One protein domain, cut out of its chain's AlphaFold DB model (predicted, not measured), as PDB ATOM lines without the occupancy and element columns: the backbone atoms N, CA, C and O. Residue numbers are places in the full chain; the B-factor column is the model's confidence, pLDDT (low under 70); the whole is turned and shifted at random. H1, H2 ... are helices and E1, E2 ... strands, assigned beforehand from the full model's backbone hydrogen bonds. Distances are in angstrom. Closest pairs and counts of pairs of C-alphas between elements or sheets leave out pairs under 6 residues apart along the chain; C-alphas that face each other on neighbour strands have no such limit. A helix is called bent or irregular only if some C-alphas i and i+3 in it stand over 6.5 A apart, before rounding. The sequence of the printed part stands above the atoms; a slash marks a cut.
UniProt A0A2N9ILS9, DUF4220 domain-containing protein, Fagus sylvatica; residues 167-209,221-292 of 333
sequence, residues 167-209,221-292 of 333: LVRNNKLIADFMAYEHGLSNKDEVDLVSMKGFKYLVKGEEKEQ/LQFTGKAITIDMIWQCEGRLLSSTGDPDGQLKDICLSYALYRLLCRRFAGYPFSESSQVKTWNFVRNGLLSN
ATOM      1  N   LEU A 167     132.225 127.811 145.745       86.06
ATOM      2  CA  LEU A 167     131.361 126.714 145.327       86.06
ATOM      3  C   LEU A 167     131.708 126.226 143.915       86.06
ATOM      4  O   LEU A 167     131.966 125.040 143.725       86.06
ATOM      5  N   VAL A 168     131.793 127.126 142.930       85.25
ATOM      6  CA  VAL A 168     132.146 126.764 141.544       85.25
ATOM      7  C   VAL A 168     133.567 126.202 141.478       85.25
ATOM      8  O   VAL A 168     133.802 125.140 140.906       85.25
ATOM      9  N   ARG A 169     134.530 126.868 142.124       80.81
ATOM     10  CA  ARG A 169     135.946 126.482 142.077       80.81
ATOM     11  C   ARG A 169     136.218 125.119 142.711       80.81
ATOM     12  O   ARG A 169     137.011 124.360 142.158       80.81
ATOM     13  N   ASN A 170     135.602 124.827 143.856       79.81
ATOM     14  CA  ASN A 170     135.793 123.566 144.575       79.81
ATOM     15  C   ASN A 170     135.095 122.408 143.843       79.81
ATOM     16  O   ASN A 170     135.652 121.320 143.731       79.81
ATOM     17  N   ASN A 171     133.923 122.659 143.250       85.06
ATOM     18  CA  ASN A 171     133.174 121.631 142.525       85.06
ATOM     19  C   ASN A 171     133.673 121.386 141.092       85.06
ATOM     20  O   ASN A 171     133.339 120.354 140.514       85.06
ATOM     21  N   LYS A 172     134.512 122.271 140.530       84.56
ATOM     22  CA  LYS A 172     135.086 122.096 139.186       84.56
ATOM     23  C   LYS A 172     135.846 120.780 139.035       84.56
ATOM     24  O   LYS A 172     135.634 120.063 138.068       84.56
ATOM     25  N   LEU A 173     136.709 120.450 139.999       79.44
ATOM     26  CA  LEU A 173     137.515 119.224 139.946       79.44
ATOM     27  C   LEU A 173     136.642 117.968 139.957       79.44
ATOM     28  O   LEU A 173     136.940 116.999 139.272       79.44
ATOM     29  N   ILE A 174     135.549 118.009 140.715       81.50
ATOM     30  CA  ILE A 174     134.576 116.921 140.801       81.50
ATOM     31  C   ILE A 174     133.826 116.797 139.476       81.50
ATOM     32  O   ILE A 174     133.628 115.694 138.988       81.50
ATOM     33  N   ALA A 175     133.425 117.919 138.876       82.88
ATOM     34  CA  ALA A 175     132.769 117.925 137.574       82.88
ATOM     35  C   ALA A 175     133.676 117.339 136.478       82.88
ATOM     36  O   ALA A 175     133.238 116.448 135.753       82.88
ATOM     37  N   ASP A 176     134.939 117.774 136.415       82.00
ATOM     38  CA  ASP A 176     135.928 117.276 135.451       82.00
ATOM     39  C   ASP A 176     136.211 115.776 135.665       82.00
ATOM     40  O   ASP A 176     136.221 115.001 134.707       82.00
ATOM     41  N   PHE A 177     136.388 115.345 136.922       78.75
ATOM     42  CA  PHE A 177     136.617 113.938 137.268       78.75
ATOM     43  C   PHE A 177     135.436 113.048 136.888       78.75
ATOM     44  O   PHE A 177     135.631 112.019 136.248       78.75
ATOM     45  N   MET A 178     134.217 113.453 137.238       78.38
ATOM     46  CA  MET A 178     133.035 112.662 136.918       78.38
ATOM     47  C   MET A 178     132.836 112.580 135.400       78.38
ATOM     48  O   MET A 178     132.601 111.498 134.881       78.38
ATOM     49  N   ALA A 179     133.017 113.680 134.657       78.19
ATOM     50  CA  ALA A 179     132.960 113.657 133.193       78.19
ATOM     51  C   ALA A 179     133.983 112.682 132.575       78.19
ATOM     52  O   ALA A 179     133.657 111.983 131.615       78.19
ATOM     53  N   TYR A 180     135.191 112.607 133.142       76.19
ATOM     54  CA  TYR A 180     136.224 111.654 132.735       76.19
ATOM     55  C   TYR A 180     135.857 110.203 133.081       76.19
ATOM     56  O   TYR A 180     135.913 109.344 132.204       76.19
ATOM     57  N   GLU A 181     135.435 109.927 134.320       72.44
ATOM     58  CA  GLU A 181     134.981 108.594 134.744       72.44
ATOM     59  C   GLU A 181     133.859 108.075 133.831       72.44
ATOM     60  O   GLU A 181     133.887 106.919 133.409       72.44
ATOM     61  N   HIS A 182     132.919 108.948 133.451       69.06
ATOM     62  CA  HIS A 182     131.833 108.608 132.526       69.06
ATOM     63  C   HIS A 182     132.316 108.226 131.134       69.06
ATOM     64  O   HIS A 182     131.727 107.338 130.526       69.06
ATOM     65  N   GLY A 183     133.382 108.856 130.634       66.06
ATOM     66  CA  GLY A 183     133.984 108.491 129.350       66.06
ATOM     67  C   GLY A 183     134.638 107.103 129.350       66.06
ATOM     68  O   GLY A 183     134.822 106.522 128.285       66.06
ATOM     69  N   LEU A 184     134.968 106.568 130.531       64.81
ATOM     70  CA  LEU A 184     135.674 105.296 130.725       64.81
ATOM     71  C   LEU A 184     134.796 104.157 131.259       64.81
ATOM     72  O   LEU A 184     135.246 103.011 131.281       64.81
ATOM     73  N   SER A 185     133.580 104.437 131.736       59.75
ATOM     74  CA  SER A 185     132.739 103.419 132.372       59.75
ATOM     75  C   SER A 185     132.187 102.428 131.337       59.75
ATOM     76  O   SER A 185     131.182 102.702 130.681       59.75
ATOM     77  N   ASN A 186     132.778 101.231 131.255       58.53
ATOM     78  CA  ASN A 186     132.134 100.069 130.635       58.53
ATOM     79  C   ASN A 186     130.886  99.674 131.449       58.53
ATOM     80  O   ASN A 186     130.885  99.757 132.678       58.53
ATOM     81  N   LYS A 187     129.801  99.282 130.768       55.28
ATOM     82  CA  LYS A 187     128.485  99.018 131.385       55.28
ATOM     83  C   LYS A 187     128.423  97.727 132.222       55.28
ATOM     84  O   LYS A 187     127.468  97.573 132.976       55.28
ATOM     85  N   ASP A 188     129.436  96.863 132.142       52.97
ATOM     86  CA  ASP A 188     129.303  95.444 132.508       52.97
ATOM     87  C   ASP A 188     129.963  95.022 133.846       52.97
ATOM     88  O   ASP A 188     129.906  93.851 134.203       52.97
ATOM     89  N   GLU A 189     130.539  95.940 134.638       60.97
ATOM     90  CA  GLU A 189     131.157  95.634 135.954       60.97
ATOM     91  C   GLU A 189     130.601  96.496 137.108       60.97
ATOM     92  O   GLU A 189     131.352  97.127 137.856       60.97
ATOM     93  N   VAL A 190     129.276  96.572 137.262       64.62
ATOM     94  CA  VAL A 190     128.660  97.295 138.391       64.62
ATOM     95  C   VAL A 190     128.042  96.307 139.372       64.62
ATOM     96  O   VAL A 190     127.084  95.621 139.026       64.62
ATOM     97  N   ASP A 191     128.560  96.270 140.601       66.25
ATOM     98  CA  ASP A 191     127.950  95.530 141.711       66.25
ATOM     99  C   ASP A 191     127.386  96.514 142.744       66.25
ATOM    100  O   ASP A 191     128.080  97.398 143.252       66.25
ATOM    101  N   LEU A 192     126.092  96.362 143.024       65.69
ATOM    102  CA  LEU A 192     125.314  97.231 143.901       65.69
ATOM    103  C   LEU A 192     125.597  96.959 145.382       65.69
ATOM    104  O   LEU A 192     125.545  97.890 146.182       65.69
ATOM    105  N   VAL A 193     125.929  95.714 145.744       66.12
ATOM    106  CA  VAL A 193     126.156  95.313 147.143       66.12
ATOM    107  C   VAL A 193     127.559  95.711 147.599       66.12
ATOM    108  O   VAL A 193     127.737  96.246 148.694       66.12
ATOM    109  N   SER A 194     128.562  95.520 146.737       63.34
ATOM    110  CA  SER A 194     129.940  95.953 147.009       63.34
ATOM    111  C   SER A 194     130.240  97.400 146.595       63.34
ATOM    112  O   SER A 194     131.368  97.857 146.776       63.34
ATOM    113  N   MET A 195     129.262  98.118 146.023       68.69
ATOM    114  CA  MET A 195     129.431  99.444 145.401       68.69
ATOM    115  C   MET A 195     130.560  99.500 144.355       68.69
ATOM    116  O   MET A 195     131.072 100.573 144.012       68.69
ATOM    117  N   LYS A 196     130.954  98.344 143.810       70.00
ATOM    118  CA  LYS A 196     132.021  98.238 142.820       70.00
ATOM    119  C   LYS A 196     131.569  98.907 141.527       70.00
ATOM    120  O   LYS A 196     130.488  98.640 141.004       70.00
ATOM    121  N   GLY A 197     132.410  99.811 141.037       67.81
ATOM    122  CA  GLY A 197     132.131 100.618 139.856       67.81
ATOM    123  C   GLY A 197     131.540 101.996 140.159       67.81
ATOM    124  O   GLY A 197     131.485 102.806 139.238       67.81
ATOM    125  N   PHE A 198     131.144 102.322 141.394       73.69
ATOM    126  CA  PHE A 198     130.725 103.680 141.770       73.69
ATOM    127  C   PHE A 198     131.911 104.484 142.315       73.69
ATOM    128  O   PHE A 198     132.156 104.503 143.523       73.69
ATOM    129  N   LYS A 199     132.658 105.183 141.448       78.19
ATOM    130  CA  LYS A 199     133.855 105.922 141.882       78.19
ATOM    131  C   LYS A 199     133.534 107.346 142.327       78.19
ATOM    132  O   LYS A 199     134.276 108.277 142.041       78.19
ATOM    133  N   TYR A 200     132.461 107.539 143.093       82.38
ATOM    134  CA  TYR A 200     132.131 108.865 143.615       82.38
ATOM    135  C   TYR A 200     133.244 109.384 144.528       82.38
ATOM    136  O   TYR A 200     133.642 108.726 145.491       82.38
ATOM    137  N   LEU A 201     133.757 110.572 144.216       81.50
ATOM    138  CA  LEU A 201     134.897 111.148 144.916       81.50
ATOM    139  C   LEU A 201     134.493 111.609 146.328       81.50
ATOM    140  O   LEU A 201     133.611 112.456 146.483       81.50
ATOM    141  N   VAL A 202     135.208 111.133 147.348       80.81
ATOM    142  CA  VAL A 202     135.073 111.577 148.747       80.81
ATOM    143  C   VAL A 202     136.212 112.524 149.115       80.81
ATOM    144  O   VAL A 202     135.967 113.638 149.567       80.81
ATOM    145  N   LYS A 203     137.471 112.143 148.878       75.88
ATOM    146  CA  LYS A 203     138.644 112.959 149.250       75.88
ATOM    147  C   LYS A 203     139.757 112.813 148.217       75.88
ATOM    148  O   LYS A 203     139.842 111.787 147.561       75.88
ATOM    149  N   GLY A 204     140.613 113.823 148.068       66.06
ATOM    150  CA  GLY A 204     141.743 113.781 147.124       66.06
ATOM    151  C   GLY A 204     141.931 115.042 146.281       66.06
ATOM    152  O   GLY A 204     142.505 114.968 145.206       66.06
ATOM    153  N   GLU A 205     141.441 116.202 146.732       60.72
ATOM    154  CA  GLU A 205     141.576 117.485 146.021       60.72
ATOM    155  C   GLU A 205     142.991 118.103 146.118       60.72
ATOM    156  O   GLU A 205     143.135 119.319 146.290       60.72
ATOM    157  N   GLU A 206     144.057 117.304 146.041       53.41
ATOM    158  CA  GLU A 206     145.403 117.870 145.963       53.41
ATOM    159  C   GLU A 206     145.637 118.432 144.558       53.41
ATOM    160  O   GLU A 206     145.564 117.745 143.542       53.41
ATOM    161  N   LYS A 207     145.834 119.753 144.503       48.38
ATOM    162  CA  LYS A 207     146.061 120.490 143.263       48.38
ATOM    163  C   LYS A 207     147.518 120.337 142.846       48.38
ATOM    164  O   LYS A 207     148.324 121.202 143.180       48.38
ATOM    165  N   GLU A 208     147.846 119.327 142.052       40.72
ATOM    166  CA  GLU A 208     149.033 119.439 141.203       40.72
ATOM    167  C   GLU A 208     148.707 120.266 139.953       40.72
ATOM    168  O   GLU A 208     147.698 120.074 139.265       40.72
ATOM    169  N   GLN A 209     149.555 121.261 139.682       34.16
ATOM    170  CA  GLN A 209     149.491 122.079 138.477       34.16
ATOM    171  C   GLN A 209     149.995 121.258 137.285       34.16
ATOM    172  O   GLN A 209     151.156 121.355 136.898       34.16
ATOM    173  N   LEU A 221     142.995 114.095 134.670       45.34
ATOM    174  CA  LEU A 221     143.485 114.209 136.037       45.34
ATOM    175  C   LEU A 221     144.158 112.882 136.395       45.34
ATOM    176  O   LEU A 221     143.490 111.905 136.727       45.34
ATOM    177  N   GLN A 222     145.486 112.852 136.337       36.84
ATOM    178  CA  GLN A 222     146.247 111.878 137.107       36.84
ATOM    179  C   GLN A 222     146.151 112.310 138.573       36.84
ATOM    180  O   GLN A 222     146.728 113.314 138.977       36.84
ATOM    181  N   PHE A 223     145.340 111.596 139.354       45.28
ATOM    182  CA  PHE A 223     145.335 111.706 140.810       45.28
ATOM    183  C   PHE A 223     146.583 110.990 141.336       45.28
ATOM    184  O   PHE A 223     146.553 109.796 141.621       45.28
ATOM    185  N   THR A 224     147.707 111.699 141.398       39.00
ATOM    186  CA  THR A 224     148.977 111.187 141.943       39.00
ATOM    187  C   THR A 224     148.972 111.122 143.477       39.00
ATOM    188  O   THR A 224     149.740 110.365 144.064       39.00
ATOM    189  N   GLY A 225     148.047 111.830 144.136       45.66
ATOM    190  CA  GLY A 225     147.650 111.587 145.526       45.66
ATOM    191  C   GLY A 225     146.469 110.616 145.579       45.66
ATOM    192  O   GLY A 225     145.556 110.728 144.765       45.66
ATOM    193  N   LYS A 226     146.479 109.660 146.519       58.28
ATOM    194  CA  LYS A 226     145.487 108.571 146.650       58.28
ATOM    195  C   LYS A 226     144.058 109.130 146.792       58.28
ATOM    196  O   LYS A 226     143.591 109.377 147.903       58.28
ATOM    197  N   ALA A 227     143.384 109.378 145.668       70.44
ATOM    198  CA  ALA A 227     141.991 109.795 145.636       70.44
ATOM    199  C   ALA A 227     141.147 108.699 146.274       70.44
ATOM    200  O   ALA A 227     141.263 107.532 145.915       70.44
ATOM    201  N   ILE A 228     140.336 109.084 147.247       81.56
ATOM    202  CA  ILE A 228     139.466 108.181 147.981       81.56
ATOM    203  C   ILE A 228     138.087 108.284 147.347       81.56
ATOM    204  O   ILE A 228     137.426 109.326 147.430       81.56
ATOM    205  N   THR A 229     137.678 107.198 146.709       85.12
ATOM    206  CA  THR A 229     136.372 107.012 146.081       85.12
ATOM    207  C   THR A 229     135.510 106.053 146.906       85.12
ATOM    208  O   THR A 229     136.020 105.334 147.771       85.12
ATOM    209  N   ILE A 230     134.190 106.072 146.698       85.62
ATOM    210  CA  ILE A 230     133.249 105.246 147.476       85.62
ATOM    211  C   ILE A 230     133.519 103.747 147.323       85.62
ATOM    212  O   ILE A 230     133.497 103.034 148.324       85.62
ATOM    213  N   ASP A 231     133.847 103.273 146.124       83.88
ATOM    214  CA  ASP A 231     134.237 101.879 145.884       83.88
ATOM    215  C   ASP A 231     135.441 101.445 146.746       83.88
ATOM    216  O   ASP A 231     135.412 100.376 147.355       83.88
ATOM    217  N   MET A 232     136.458 102.302 146.891       83.56
ATOM    218  CA  MET A 232     137.606 102.044 147.772       83.56
ATOM    219  C   MET A 232     137.220 102.007 149.256       83.56
ATOM    220  O   MET A 232     137.806 101.247 150.024       83.56
ATOM    221  N   ILE A 233     136.254 102.830 149.675       86.00
ATOM    222  CA  ILE A 233     135.744 102.853 151.056       86.00
ATOM    223  C   ILE A 233     134.949 101.579 151.348       86.00
ATOM    224  O   ILE A 233     135.082 101.002 152.426       86.00
ATOM    225  N   TRP A 234     134.156 101.110 150.385       84.31
ATOM    226  CA  TRP A 234     133.346  99.907 150.548       84.31
ATOM    227  C   TRP A 234     134.198  98.637 150.632       84.31
ATOM    228  O   TRP A 234     133.895  97.765 151.448       84.31
ATOM    229  N   GLN A 235     135.292  98.594 149.863       83.56
ATOM    230  CA  GLN A 235     136.319  97.541 149.868       83.56
ATOM    231  C   GLN A 235     137.342  97.681 151.009       83.56
ATOM    232  O   GLN A 235     138.278  96.891 151.106       83.56
ATOM    233  N   CYS A 236     137.216  98.696 151.867       82.25
ATOM    234  CA  CYS A 236     138.169  98.912 152.946       82.25
ATOM    235  C   CYS A 236     137.973  97.882 154.070       82.25
ATOM    236  O   CYS A 236     136.929  97.849 154.717       82.25
ATOM    237  N   GLU A 237     139.014  97.094 154.350       75.56
ATOM    238  CA  GLU A 237     139.053  96.115 155.452       75.56
ATOM    239  C   GLU A 237     139.676  96.678 156.746       75.56
ATOM    240  O   GLU A 237     139.973  95.949 157.691       75.56
ATOM    241  N   GLY A 238     139.916  97.990 156.807       80.44
ATOM    242  CA  GLY A 238     140.498  98.626 157.988       80.44
ATOM    243  C   GLY A 238     139.575  98.537 159.207       80.44
ATOM    244  O   GLY A 238     138.361  98.613 159.069       80.44
ATOM    245  N   ARG A 239     140.153  98.480 160.416       79.94
ATOM    246  CA  ARG A 239     139.445  98.279 161.702       79.94
ATOM    247  C   ARG A 239     138.223  99.185 161.950       79.94
ATOM    248  O   ARG A 239     137.369  98.822 162.745       79.94
ATOM    249  N   LEU A 240     138.169 100.370 161.334       80.94
ATOM    250  CA  LEU A 240     137.068 101.333 161.483       80.94
ATOM    251  C   LEU A 240     135.881 101.046 160.547       80.94
ATOM    252  O   LEU A 240     134.750 101.313 160.918       80.94
ATOM    253  N   LEU A 241     136.146 100.541 159.339       83.06
ATOM    254  CA  LEU A 241     135.144 100.300 158.286       83.06
ATOM    255  C   LEU A 241     134.921  98.800 158.022       83.06
ATOM    256  O   LEU A 241     134.152  98.426 157.134       83.06
ATOM    257  N   SER A 242     135.615  97.942 158.771       82.44
ATOM    258  CA  SER A 242     135.410  96.501 158.790       82.44
ATOM    259  C   SER A 242     134.066  96.165 159.433       82.44
ATOM    260  O   SER A 242     133.523  96.939 160.219       82.44
ATOM    261  N   SER A 243     133.572  94.955 159.180       75.12
ATOM    262  CA  SER A 243     132.356  94.420 159.811       75.12
ATOM    263  C   SER A 243     132.399  94.426 161.346       75.12
ATOM    264  O   SER A 243     131.363  94.424 161.997       75.12
ATOM    265  N   THR A 244     133.598  94.455 161.934       75.12
ATOM    266  CA  THR A 244     133.821  94.575 163.381       75.12
ATOM    267  C   THR A 244     133.771  96.011 163.909       75.12
ATOM    268  O   THR A 244     133.524  96.197 165.098       75.12
ATOM    269  N   GLY A 245     134.046  97.011 163.067       76.06
ATOM    270  CA  GLY A 245     134.074  98.433 163.434       76.06
ATOM    271  C   GLY A 245     132.810  99.202 163.048       76.06
ATOM    272  O   GLY A 245     132.464 100.164 163.724       76.06
ATOM    273  N   ASP A 246     132.117  98.754 162.000       82.19
ATOM    274  CA  ASP A 246     130.877  99.340 161.483       82.19
ATOM    275  C   ASP A 246     129.846  98.231 161.199       82.19
ATOM    276  O   ASP A 246     129.574  97.922 160.036       82.19
ATOM    277  N   PRO A 247     129.309  97.570 162.245       75.44
ATOM    278  CA  PRO A 247     128.398  96.434 162.081       75.44
ATOM    279  C   PRO A 247     127.100  96.817 161.356       75.44
ATOM    280  O   PRO A 247     126.556  96.007 160.612       75.44
ATOM    281  N   ASP A 248     126.661  98.069 161.518       77.75
ATOM    282  CA  ASP A 248     125.426  98.603 160.932       77.75
ATOM    283  C   ASP A 248     125.657  99.338 159.595       77.75
ATOM    284  O   ASP A 248     124.710  99.845 158.996       77.75
ATOM    285  N   GLY A 249     126.909  99.459 159.131       80.69
ATOM    286  CA  GLY A 249     127.252 100.187 157.902       80.69
ATOM    287  C   GLY A 249     127.040 101.711 157.964       80.69
ATOM    288  O   GLY A 249     127.062 102.381 156.928       80.69
ATOM    289  N   GLN A 250     126.825 102.282 159.153       85.38
ATOM    290  CA  GLN A 250     126.494 103.698 159.333       85.38
ATOM    291  C   GLN A 250     127.654 104.620 158.945       85.38
ATOM    292  O   GLN A 250     127.429 105.690 158.375       85.38
ATOM    293  N   LEU A 251     128.901 104.230 159.223       87.00
ATOM    294  CA  LEU A 251     130.066 105.037 158.847       87.00
ATOM    295  C   LEU A 251     130.241 105.058 157.327       87.00
ATOM    296  O   LEU A 251     130.507 106.120 156.749       87.00
ATOM    297  N   LYS A 252     130.033 103.914 156.670       88.00
ATOM    298  CA  LYS A 252     130.010 103.831 155.204       88.00
ATOM    299  C   LYS A 252     128.888 104.685 154.605       88.00
ATOM    300  O   LYS A 252     129.134 105.413 153.639       88.00
ATOM    301  N   ASP A 253     127.706 104.687 155.218       89.69
ATOM    302  CA  ASP A 253     126.577 105.532 154.813       89.69
ATOM    303  C   ASP A 253     126.869 107.038 154.990       89.69
ATOM    304  O   ASP A 253     126.487 107.837 154.133       89.69
ATOM    305  N   ILE A 254     127.610 107.461 156.025       90.81
ATOM    306  CA  ILE A 254     128.060 108.863 156.168       90.81
ATOM    307  C   ILE A 254     129.028 109.242 155.038       90.81
ATOM    308  O   ILE A 254     128.897 110.318 154.448       90.81
ATOM    309  N   CYS A 255     129.990 108.373 154.706       90.12
ATOM    310  CA  CYS A 255     130.903 108.608 153.584       90.12
ATOM    311  C   CYS A 255     130.149 108.727 152.255       90.12
ATOM    312  O   CYS A 255     130.445 109.625 151.462       90.12
ATOM    313  N   LEU A 256     129.152 107.865 152.040       90.50
ATOM    314  CA  LEU A 256     128.259 107.931 150.889       90.50
ATOM    315  C   LEU A 256     127.482 109.250 150.856       90.50
ATOM    316  O   LEU A 256     127.503 109.943 149.841       90.50
ATOM    317  N   SER A 257     126.878 109.640 151.977       92.75
ATOM    318  CA  SER A 257     126.146 110.905 152.128       92.75
ATOM    319  C   SER A 257     127.026 112.111 151.793       92.75
ATOM    320  O   SER A 257     126.589 113.043 151.124       92.75
ATOM    321  N   TYR A 258     128.297 112.083 152.202       90.81
ATOM    322  CA  TYR A 258     129.267 113.123 151.871       90.81
ATOM    323  C   TYR A 258     129.611 113.151 150.371       90.81
ATOM    324  O   TYR A 258     129.724 114.230 149.782       90.81
ATOM    325  N   ALA A 259     129.746 111.992 149.720       89.06
ATOM    326  CA  ALA A 259     129.942 111.928 148.271       89.06
ATOM    327  C   ALA A 259     128.728 112.486 147.508       89.06
ATOM    328  O   ALA A 259     128.896 113.303 146.602       89.06
ATOM    329  N   LEU A 260     127.511 112.105 147.911       90.38
ATOM    330  CA  LEU A 260     126.262 112.608 147.330       90.38
ATOM    331  C   LEU A 260     126.125 114.122 147.520       90.38
ATOM    332  O   LEU A 260     125.886 114.835 146.548       90.38
ATOM    333  N   TYR A 261     126.433 114.630 148.716       91.31
ATOM    334  CA  TYR A 261     126.471 116.065 149.015       91.31
ATOM    335  C   TYR A 261     127.372 116.819 148.030       91.31
ATOM    336  O   TYR A 261     127.003 117.877 147.512       91.31
ATOM    337  N   ARG A 262     128.546 116.262 147.717       87.62
ATOM    338  CA  ARG A 262     129.473 116.847 146.742       87.62
ATOM    339  C   ARG A 262     128.915 116.809 145.321       87.62
ATOM    340  O   ARG A 262     129.054 117.788 144.588       87.62
ATOM    341  N   LEU A 263     128.239 115.729 144.927       87.75
ATOM    342  CA  LEU A 263     127.549 115.672 143.635       87.75
ATOM    343  C   LEU A 263     126.418 116.704 143.559       87.75
ATOM    344  O   LEU A 263     126.284 117.370 142.532       87.75
ATOM    345  N   LEU A 264     125.657 116.884 144.639       89.94
ATOM    346  CA  LEU A 264     124.583 117.865 144.749       89.94
ATOM    347  C   LEU A 264     125.118 119.305 144.714       89.94
ATOM    348  O   LEU A 264     124.532 120.168 144.059       89.94
ATOM    349  N   CYS A 265     126.280 119.573 145.312       88.69
ATOM    350  CA  CYS A 265     126.944 120.877 145.232       88.69
ATOM    351  C   CYS A 265     127.308 121.289 143.799       88.69
ATOM    352  O   CYS A 265     127.253 122.479 143.474       88.69
ATOM    353  N   ARG A 266     127.583 120.332 142.899       88.06
ATOM    354  CA  ARG A 266     127.750 120.624 141.461       88.06
ATOM    355  C   ARG A 266     126.496 121.260 140.853       88.06
ATOM    356  O   ARG A 266     126.615 122.069 139.935       88.06
ATOM    357  N   ARG A 267     125.309 120.964 141.402       87.88
ATOM    358  CA  ARG A 267     124.020 121.499 140.923       87.88
ATOM    359  C   ARG A 267     123.909 122.964 141.250       87.88
ATOM    360  O   ARG A 267     123.613 123.771 140.377       87.88
ATOM    361  N   PHE A 268     124.215 123.298 142.498       87.56
ATOM    362  CA  PHE A 268     124.256 124.677 142.960       87.56
ATOM    363  C   PHE A 268     125.358 125.485 142.254       87.56
ATOM    364  O   PHE A 268     125.179 126.675 141.999       87.56
ATOM    365  N   ALA A 269     126.463 124.841 141.860       87.25
ATOM    366  CA  ALA A 269     127.507 125.460 141.042       87.25
ATOM    367  C   ALA A 269     127.100 125.675 139.565       87.25
ATOM    368  O   ALA A 269     127.659 126.553 138.905       87.25
ATOM    369  N   GLY A 270     126.112 124.932 139.055       86.06
ATOM    370  CA  GLY A 270     125.638 125.013 137.668       86.06
ATOM    371  C   GLY A 270     126.410 124.139 136.674       86.06
ATOM    372  O   GLY A 270     126.437 124.460 135.488       86.06
ATOM    373  N   TYR A 271     127.054 123.064 137.133       87.31
ATOM    374  CA  TYR A 271     127.707 122.087 136.254       87.31
ATOM    375  C   TYR A 271     126.700 121.071 135.677       87.31
ATOM    376  O   TYR A 271     125.694 120.780 136.328       87.31
ATOM    377  N   PRO A 272     126.947 120.523 134.468       79.38
ATOM    378  CA  PRO A 272     126.065 119.538 133.841       79.38
ATOM    379  C   PRO A 272     126.110 118.166 134.537       79.38
ATOM    380  O   PRO A 272     127.127 117.783 135.113       79.38
ATOM    381  N   PHE A 273     125.007 117.416 134.424       75.38
ATOM    382  CA  PHE A 273     124.797 116.095 135.039       75.38
ATOM    383  C   PHE A 273     124.697 114.988 133.995       75.38
ATOM    384  O   PHE A 273     123.601 114.509 133.687       75.38
ATOM    385  N   SER A 274     125.831 114.549 133.462       66.94
ATOM    386  CA  SER A 274     125.853 113.394 132.558       66.94
ATOM    387  C   SER A 274     125.557 112.064 133.274       66.94
ATOM    388  O   SER A 274     125.247 111.082 132.604       66.94
ATOM    389  N   GLU A 275     125.581 112.021 134.617       69.56
ATOM    390  CA  GLU A 275     125.163 110.848 135.406       69.56
ATOM    391  C   GLU A 275     123.652 110.595 135.341       69.56
ATOM    392  O   GLU A 275     123.206 109.451 135.438       69.56
ATOM    393  N   SER A 276     122.857 111.672 135.280       68.19
ATOM    394  CA  SER A 276     121.415 111.627 135.564       68.19
ATOM    395  C   SER A 276     120.622 110.830 134.527       68.19
ATOM    396  O   SER A 276     119.603 110.230 134.853       68.19
ATOM    397  N   SER A 277     121.121 110.773 133.292       69.88
ATOM    398  CA  SER A 277     120.530 110.010 132.195       69.88
ATOM    399  C   SER A 277     120.960 108.540 132.167       69.88
ATOM    400  O   SER A 277     120.554 107.803 131.271       69.88
ATOM    401  N   GLN A 278     121.820 108.096 133.091       71.44
ATOM    402  CA  GLN A 278     122.370 106.743 133.062       71.44
ATOM    403  C   GLN A 278     121.526 105.747 133.857       71.44
ATOM    404  O   GLN A 278     121.156 105.976 135.008       71.44
ATOM    405  N   VAL A 279     121.354 104.562 133.268       74.75
ATOM    406  CA  VAL A 279     120.696 103.407 133.902       74.75
ATOM    407  C   VAL A 279     121.424 102.979 135.183       74.75
ATOM    408  O   VAL A 279     120.784 102.604 136.156       74.75
ATOM    409  N   LYS A 280     122.756 103.115 135.228       75.56
ATOM    410  CA  LYS A 280     123.590 102.828 136.407       75.56
ATOM    411  C   LYS A 280     123.185 103.653 137.635       75.56
ATOM    412  O   LYS A 280     123.046 103.099 138.719       75.56
ATOM    413  N   THR A 281     122.958 104.954 137.460       78.00
ATOM    414  CA  THR A 281     122.538 105.864 138.538       78.00
ATOM    415  C   THR A 281     121.133 105.518 139.025       78.00
ATOM    416  O   THR A 281     120.862 105.542 140.221       78.00
ATOM    417  N   TRP A 282     120.240 105.140 138.112       77.00
ATOM    418  CA  TRP A 282     118.885 104.734 138.475       77.00
ATOM    419  C   TRP A 282     118.860 103.390 139.216       77.00
ATOM    420  O   TRP A 282     118.196 103.267 140.243       77.00
ATOM    421  N   ASN A 283     119.651 102.413 138.759       79.06
ATOM    422  CA  ASN A 283     119.834 101.133 139.446       79.06
ATOM    423  C   ASN A 283     120.450 101.317 140.835       79.06
ATOM    424  O   ASN A 283     120.040 100.636 141.766       79.06
ATOM    425  N   PHE A 284     121.380 102.257 141.004       81.50
ATOM    426  CA  PHE A 284     121.918 102.612 142.317       81.50
ATOM    427  C   PHE A 284     120.832 103.108 143.276       81.50
ATOM    428  O   PHE A 284     120.716 102.606 144.391       81.50
ATOM    429  N   VAL A 285     120.001 104.059 142.841       81.62
ATOM    430  CA  VAL A 285     118.930 104.605 143.686       81.62
ATOM    431  C   VAL A 285     117.893 103.529 144.013       81.62
ATOM    432  O   VAL A 285     117.534 103.362 145.174       81.62
ATOM    433  N   ARG A 286     117.434 102.777 143.007       78.00
ATOM    434  CA  ARG A 286     116.346 101.803 143.169       78.00
ATOM    435  C   ARG A 286     116.785 100.516 143.863       78.00
ATOM    436  O   ARG A 286     116.095 100.055 144.756       78.00
ATOM    437  N   ASN A 287     117.909  99.942 143.447       74.88
ATOM    438  CA  ASN A 287     118.338  98.607 143.870       74.88
ATOM    439  C   ASN A 287     119.528  98.640 144.841       74.88
ATOM    440  O   ASN A 287     119.941  97.582 145.300       74.88
ATOM    441  N   GLY A 288     120.119  99.809 145.111       77.69
ATOM    442  CA  GLY A 288     121.194  99.981 146.096       77.69
ATOM    443  C   GLY A 288     120.732 100.735 147.342       77.69
ATOM    444  O   GLY A 288     120.880 100.238 148.452       77.69
ATOM    445  N   LEU A 289     120.164 101.934 147.165       78.81
ATOM    446  CA  LEU A 289     119.705 102.774 148.278       78.81
ATOM    447  C   LEU A 289     118.321 102.356 148.806       78.81
ATOM    448  O   LEU A 289     118.068 102.472 149.999       78.81
ATOM    449  N   LEU A 290     117.443 101.871 147.922       76.12
ATOM    450  CA  LEU A 290     116.071 101.431 148.221       76.12
ATOM    451  C   LEU A 290     115.901  99.902 148.083       76.12
ATOM    452  O   LEU A 290     114.825  99.428 147.736       76.12
ATOM    453  N   SER A 291     116.979  99.136 148.281       67.38
ATOM    454  CA  SER A 291     117.080  97.735 147.851       67.38
ATOM    455  C   SER A 291     116.111  96.757 148.524       67.38
ATOM    456  O   SER A 291     115.731  95.783 147.880       67.38
ATOM    457  N   ASN A 292     115.717  96.988 149.783       66.19
ATOM    458  CA  ASN A 292     114.798  96.108 150.516       66.19
ATOM    459  C   ASN A 292     113.474  96.821 150.830       66.19
ATOM    460  O   ASN A 292     113.460  98.036 151.035       66.19
TER     461      ASN A 292
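This is residues 167 to 209 and 221 to 292 of the 333 residues of the protein "DUF4220 domain-containing protein" of Fagus sylvatica (UniProt A0A2N9ILS9). The long helix H3 makes a corner with H1: the last part of H3 meets the first part of H1, about perpendicular. The short strand E1 and the short helix H2 pack on H3, while H4, after a link, is apart from the other helices. The printed part has 115 residues, with four named helices and one named strand in the order H1, E1, H2, H3, H4; the class is mostly helix, though under half of the residues are in named elements. It is compact, with a radius of gyration of the C-alphas of 14.4 A, and spans 39 by 30 by 26 A.

H3, residues 250 to 269, is 28.4 A long, from C-alpha 250 at (126.494, 103.698, 159.333). H1, residues 167 to 184, is 26.3 A long, from C-alpha 167 at (131.361, 126.714, 145.327); it has a kink of 26 degrees near residue 174 and is only just irregular, with C-alphas 170 and 173 6.6 A apart. E1 is residues 201 to 203 and H2 residues 230 to 234. H4, residues 279 to 289, is 14.4 A long and ends with C-alpha 289 at (119.705, 102.774, 148.278).

Residues 262 to 269 of H3 touch residues 167 to 175 of H1, about perpendicular at 74 degrees; the closest C-alphas, of Val 168 and Ala 269, are 4.8 A apart. H3 touches H2 with residues 252 to 259, closest at the C-alphas of Ile 230 and Leu 256, 6.6 A. The closest C-alphas of E1 and H3, Val 202 and Ala 259, are 5.2 A apart. E1 pairs with no named strand, but residues 228 to 229 pair with it, antiparallel. H3 and H4 are apart. In H2 every O i to N i+4 pair is within hydrogen-bond range; in H1 12 of 14, in H3 14 of 16 and in H4 6 of 7 are.

The C-alphas farthest apart, of Gln 209 and Asn 292, are 45.0 A apart. Residues 210 to 220 are not printed, and C-alphas 209 and 221 are 10.2 A apart across the cut. The links H1 to E1 and H2 to H3 are long. Mean pLDDT of the printed part is 75.2; 33 residues are under 70, among them 182 to 195, 204 to 209 and 221 to 226.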